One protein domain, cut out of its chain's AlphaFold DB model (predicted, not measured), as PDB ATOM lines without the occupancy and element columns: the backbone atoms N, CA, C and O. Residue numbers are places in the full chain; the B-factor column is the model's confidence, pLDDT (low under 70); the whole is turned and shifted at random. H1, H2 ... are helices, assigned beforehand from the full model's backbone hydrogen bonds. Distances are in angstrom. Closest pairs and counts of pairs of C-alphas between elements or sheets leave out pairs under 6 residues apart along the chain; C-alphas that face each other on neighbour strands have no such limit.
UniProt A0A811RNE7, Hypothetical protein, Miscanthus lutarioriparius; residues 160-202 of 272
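Overview. This is residues 160 to 202 of the 272 residues of the protein "Hypothetical protein" of Miscanthus lutarioriparius (UniProt A0A811RNE7). Two short helices, H1 and then H2, stand far apart at the two ends of a long, stretched link, like two weights on a cord. The middle is this link alone, residues 175 to 186, and a short tail follows H2. The printed part has 43 residues with two named helices and no named strand; the class is all helix. The whole is extended, with a radius of gyration of the C-alphas of 16.0 A and spans of 42 by 21 by 13 A, only just a rod.

Along the chain. H1, residues 163 to 174, begins at C-alpha 163 (178.137, 39.914, 359.348) and is 16.0 A long from first to last C-alpha. H2, residues 187 to 196, is 14.1 A long and ends at C-alpha 196 (162.238, 40.403, 392.003).

Arrangement. H1 and H2 are apart, with no C-alpha of the one within 8 A of the other. In H1 and H2 every O i to N i+4 pair is within hydrogen-bond range.

Size, cuts and confidence. The C-alphas of Ala 172 and Leu 196, the two farthest apart, are 42.2 A apart. The printed part has no cut. The link from H1 to H2 is long, with 12 residues. Residues 194 to 199, of which 194 to 196 belong to H2, stand free. The mean pLDDT of the printed part is 79.6; residues 180 to 185 and 199 to 202 are under 70.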
ATOM      1  N   ALA A 160     185.714  47.037 358.202       79.56
ATOM      2  CA  ALA A 160     184.517  46.482 358.813       79.56
ATOM      3  C   ALA A 160     184.164  45.205 358.046       79.56
ATOM      4  O   ALA A 160     183.708  45.293 356.911       79.56
ATOM      5  N   LEU A 161     184.398  44.043 358.656       78.75
ATOM      6  CA  LEU A 161     183.914  42.776 358.114       78.75
ATOM      7  C   LEU A 161     182.384  42.767 358.131       78.75
ATOM      8  O   LEU A 161     181.743  43.248 359.078       78.75
ATOM      9  N   THR A 162     181.792  42.218 357.082       85.56
ATOM     10  CA  THR A 162     180.352  42.004 357.020       85.56
ATOM     11  C   THR A 162     179.936  40.940 358.035       85.56
ATOM     12  O   THR A 162     180.725  40.114 358.492       85.56
ATOM     13  N   ARG A 163     178.659  40.947 358.434       81.19
ATOM     14  CA  ARG A 163     178.137  39.914 359.348       81.19
ATOM     15  C   ARG A 163     178.223  38.511 358.747       81.19
ATOM     16  O   ARG A 163     178.304  37.552 359.512       81.19
ATOM     17  N   ASP A 164     178.186  38.426 357.422       86.12
ATOM     18  CA  ASP A 164     178.254  37.176 356.677       86.12
ATOM     19  C   ASP A 164     179.694  36.646 356.648       86.12
ATOM     20  O   ASP A 164     179.897  35.497 357.026       86.12
ATOM     21  N   GLU A 165     180.687  37.505 356.379       91.25
ATOM     22  CA  GLU A 165     182.122  37.172 356.508       91.25
ATOM     23  C   GLU A 165     182.465  36.711 357.927       91.25
ATOM     24  O   GLU A 165     183.067  35.662 358.124       91.25
ATOM     25  N   ILE A 166     181.990  37.434 358.947       89.06
ATOM     26  CA  ILE A 166     182.174  37.030 360.345       89.06
ATOM     27  C   ILE A 166     181.595  35.624 360.571       89.06
ATOM     28  O   ILE A 166     182.209  34.797 361.240       89.06
ATOM     29  N   ALA A 167     180.404  35.328 360.044       88.31
ATOM     30  CA  ALA A 167     179.781  34.020 360.223       88.31
ATOM     31  C   ALA A 167     180.550  32.891 359.521       88.31
ATOM     32  O   ALA A 167     180.601  31.786 360.064       88.31
ATOM     33  N   GLU A 168     181.128  33.176 358.355       89.94
ATOM     34  CA  GLU A 168     181.973  32.262 357.587       89.94
ATOM     35  C   GLU A 168     183.297  31.987 358.303       89.94
ATOM     36  O   GLU A 168     183.628  30.825 358.520       89.94
ATOM     37  N   ASP A 169     183.972  33.019 358.810       93.12
ATOM     38  CA  ASP A 169     185.207  32.879 359.590       93.12
ATOM     39  C   ASP A 169     184.991  32.021 360.840       93.12
ATOM     40  O   ASP A 169     185.771  31.129 361.180       93.12
ATOM     41  N   PHE A 170     183.884  32.257 361.538       90.25
ATOM     42  CA  PHE A 170     183.525  31.461 362.703       90.25
ATOM     43  C   PHE A 170     183.189  30.011 362.341       90.25
ATOM     44  O   PHE A 170     183.534  29.112 363.111       90.25
ATOM     45  N   ALA A 171     182.555  29.776 361.190       90.12
ATOM     46  CA  ALA A 171     182.317  28.431 360.686       90.12
ATOM     47  C   ALA A 171     183.629  27.743 360.270       90.12
ATOM     48  O   ALA A 171     183.798  26.565 360.564       90.12
ATOM     49  N   ALA A 172     184.579  28.469 359.681       90.19
ATOM     50  CA  ALA A 172     185.884  27.942 359.292       90.19
ATOM     51  C   ALA A 172     186.755  27.572 360.507       90.19
ATOM     52  O   ALA A 172     187.389  26.522 360.514       90.19
ATOM     53  N   ILE A 173     186.761  28.400 361.558       91.06
ATOM     54  CA  ILE A 173     187.604  28.186 362.747       91.06
ATOM     55  C   ILE A 173     186.968  27.201 363.736       91.06
ATOM     56  O   ILE A 173     187.661  26.376 364.325       91.06
ATOM     57  N   ARG A 174     185.656  27.316 363.982       83.31
ATOM     58  CA  ARG A 174     184.957  26.565 365.046       83.31
ATOM     59  C   ARG A 174     183.962  25.535 364.522       83.31
ATOM     60  O   ARG A 174     183.236  24.950 365.325       83.31
ATOM     61  N   GLY A 175     183.841  25.373 363.204       84.19
ATOM     62  CA  GLY A 175     182.858  24.480 362.577       84.19
ATOM     63  C   GLY A 175     181.399  24.895 362.793       84.19
ATOM     64  O   GLY A 175     180.482  24.221 362.334       84.19
ATOM     65  N   THR A 176     181.150  25.990 363.516       79.56
ATOM     66  CA  THR A 176     179.825  26.412 363.964       79.56
ATOM     67  C   THR A 176     179.679  27.914 363.788       79.56
ATOM     68  O   THR A 176     180.573  28.697 364.122       79.56
ATOM     69  N   ARG A 177     178.522  28.338 363.265       82.25
ATOM     70  CA  ARG A 177     178.193  29.764 363.191       82.25
ATOM     71  C   ARG A 177     178.278  30.369 364.593       82.25
ATOM     72  O   ARG A 177     177.874  29.717 365.561       82.25
ATOM     73  N   PRO A 178     178.776  31.609 364.727       79.06
ATOM     74  CA  PRO A 178     178.940  32.217 366.032       79.06
ATOM     75  C   PRO A 178     177.582  32.224 366.738       79.06
ATOM     76  O   PRO A 178     176.583  32.585 366.104       79.06
ATOM     77  N   PRO A 179     177.518  31.806 368.016       74.25
ATOM     78  CA  PRO A 179     176.256  31.645 368.712       74.25
ATOM     79  C   PRO A 179     175.517  32.977 368.686       74.25
ATOM     80  O   PRO A 179     175.952  33.980 369.264       74.25
ATOM     81  N   ARG A 180     174.407  33.001 367.943       68.06
ATOM     82  CA  ARG A 180     173.562  34.180 367.815       68.06
ATOM     83  C   ARG A 180     173.042  34.458 369.209       68.06
ATOM     84  O   ARG A 180     172.277  33.654 369.733       68.06
ATOM     85  N   ARG A 181     173.519  35.559 369.808       61.34
ATOM     86  CA  ARG A 181     173.185  35.988 371.172       61.34
ATOM     87  C   ARG A 181     171.716  35.635 371.427       61.34
ATOM     88  O   ARG A 181     170.877  36.162 370.685       61.34
ATOM     89  N   PRO A 182     171.409  34.723 372.371       65.69
ATOM     90  CA  PRO A 182     170.035  34.324 372.636       65.69
ATOM     91  C   PRO A 182     169.195  35.589 372.760       65.69
ATOM     92  O   PRO A 182     169.689  36.576 373.321       65.69
ATOM     93  N   LYS A 183     167.982  35.605 372.186       61.84
ATOM     94  CA  LYS A 183     167.046  36.734 372.304       61.84
ATOM     95  C   LYS A 183     166.790  36.960 373.795       61.84
ATOM     96  O   LYS A 183     165.895  36.364 374.383       61.84
ATOM     97  N   LYS A 184     167.636  37.780 374.426       63.09
ATOM     98  CA  LYS A 184     167.472  38.183 375.815       63.09
ATOM     99  C   LYS A 184     166.108  38.840 375.899       63.09
ATOM    100  O   LYS A 184     165.760  39.648 375.033       63.09
ATOM    101  N   ARG A 185     165.366  38.481 376.946       66.75
ATOM    102  CA  ARG A 185     164.119  39.144 377.321       66.75
ATOM    103  C   ARG A 185     164.333  40.664 377.230       66.75
ATOM    104  O   ARG A 185     165.436  41.131 377.553       66.75
ATOM    105  N   PRO A 186     163.342  41.433 376.743       83.75
ATOM    106  CA  PRO A 186     163.461  42.882 376.640       83.75
ATOM    107  C   PRO A 186     164.010  43.435 377.956       83.75
ATOM    108  O   PRO A 186     163.588  43.020 379.034       83.75
ATOM    109  N   ARG A 187     165.008  44.323 377.872       73.81
ATOM    110  CA  ARG A 187     165.837  44.721 379.025       73.81
ATOM    111  C   ARG A 187     165.022  45.233 380.217       73.81
ATOM    112  O   ARG A 187     165.480  45.076 381.341       73.81
ATOM    113  N   ALA A 188     163.835  45.791 379.978       79.56
ATOM    114  CA  ALA A 188     162.891  46.193 381.017       79.56
ATOM    115  C   ALA A 188     162.351  44.998 381.823       79.56
ATOM    116  O   ALA A 188     162.395  45.015 383.048       79.56
ATOM    117  N   VAL A 189     161.924  43.933 381.140       81.44
ATOM    118  CA  VAL A 189     161.420  42.706 381.775       81.44
ATOM    119  C   VAL A 189     162.546  41.972 382.494       81.44
ATOM    120  O   VAL A 189     162.350  41.513 383.610       81.44
ATOM    121  N   GLN A 190     163.742  41.908 381.897       81.19
ATOM    122  CA  GLN A 190     164.892  41.300 382.572       81.19
ATOM    123  C   GLN A 190     165.244  42.057 383.858       81.19
ATOM    124  O   GLN A 190     165.438  41.420 384.876       81.19
ATOM    125  N   ARG A 191     165.239  43.398 383.846       82.06
ATOM    126  CA  ARG A 191     165.485  44.203 385.055       82.06
ATOM    127  C   ARG A 191     164.421  44.007 386.130       82.06
ATOM    128  O   ARG A 191     164.775  43.933 387.296       82.06
ATOM    129  N   LEU A 192     163.143  43.922 385.754       89.12
ATOM    130  CA  LEU A 192     162.065  43.644 386.707       89.12
ATOM    131  C   LEU A 192     162.268  42.278 387.376       89.12
ATOM    132  O   LEU A 192     162.180  42.169 388.592       89.12
ATOM    133  N   LEU A 193     162.593  41.261 386.581       85.12
ATOM    134  CA  LEU A 193     162.860  39.915 387.079       85.12
ATOM    135  C   LEU A 193     164.134  39.849 387.927       85.12
ATOM    136  O   LEU A 193     164.110  39.224 388.977       85.12
ATOM    137  N   ASP A 194     165.206  40.526 387.519       82.88
ATOM    138  CA  ASP A 194     166.457  40.593 388.281       82.88
ATOM    139  C   ASP A 194     166.264  41.331 389.624       82.88
ATOM    140  O   ASP A 194     166.948  41.011 390.590       82.88
ATOM    141  N   MET A 195     165.329  42.295 389.707       84.44
ATOM    142  CA  MET A 195     164.951  42.944 390.975       84.44
ATOM    143  C   MET A 195     164.068  42.058 391.861       84.44
ATOM    144  O   MET A 195     164.219  42.084 393.077       84.44
ATOM    145  N   LEU A 196     163.134  41.307 391.269       87.50
ATOM    146  CA  LEU A 196     162.238  40.403 392.003       87.50
ATOM    147  C   LEU A 196     162.960  39.146 392.502       87.50
ATOM    148  O   LEU A 196     162.583  38.590 393.528       87.50
ATOM    149  N   TYR A 197     163.984  38.702 391.775       77.25
ATOM    150  CA  TYR A 197     164.703  37.464 392.045       77.25
ATOM    151  C   TYR A 197     166.216  37.684 391.882       77.25
ATOM    152  O   TYR A 197     166.795  37.340 390.837       77.25
ATOM    153  N   PRO A 198     166.887  38.249 392.901       76.19
ATOM    154  CA  PRO A 198     168.343  38.282 392.931       76.19
ATOM    155  C   PRO A 198     168.858  36.836 392.907       76.19
ATOM    156  O   PRO A 198     168.631  36.075 393.839       76.19
ATOM    157  N   GLY A 199     169.489  36.433 391.801       68.56
ATOM    158  CA  GLY A 199     169.954  35.055 391.600       68.56
ATOM    159  C   GLY A 199     169.400  34.349 390.361       68.56
ATOM    160  O   GLY A 199     169.943  33.323 389.982       68.56
ATOM    161  N   LEU A 200     168.423  34.920 389.639       69.00
ATOM    162  CA  LEU A 200     167.950  34.365 388.350       69.00
ATOM    163  C   LEU A 200     169.046  34.236 387.279       69.00
ATOM    164  O   LEU A 200     168.884  33.510 386.299       69.00
ATOM    165  N   SER A 201     170.134  34.996 387.420       60.66
ATOM    166  CA  SER A 201     171.303  34.928 386.542       60.66
ATOM    167  C   SER A 201     172.358  33.921 386.997       60.66
ATOM    168  O   SER A 201     173.350  33.742 386.292       60.66
ATOM    169  N   LEU A 202     172.189  33.316 388.173       65.19
ATOM    170  CA  LEU A 202     173.031  32.229 388.644       65.19
ATOM    171  C   LEU A 202     172.445  30.950 388.048       65.19
ATOM    172  O   LEU A 202     171.313  30.585 388.343       65.19
TER     173      LEU A 202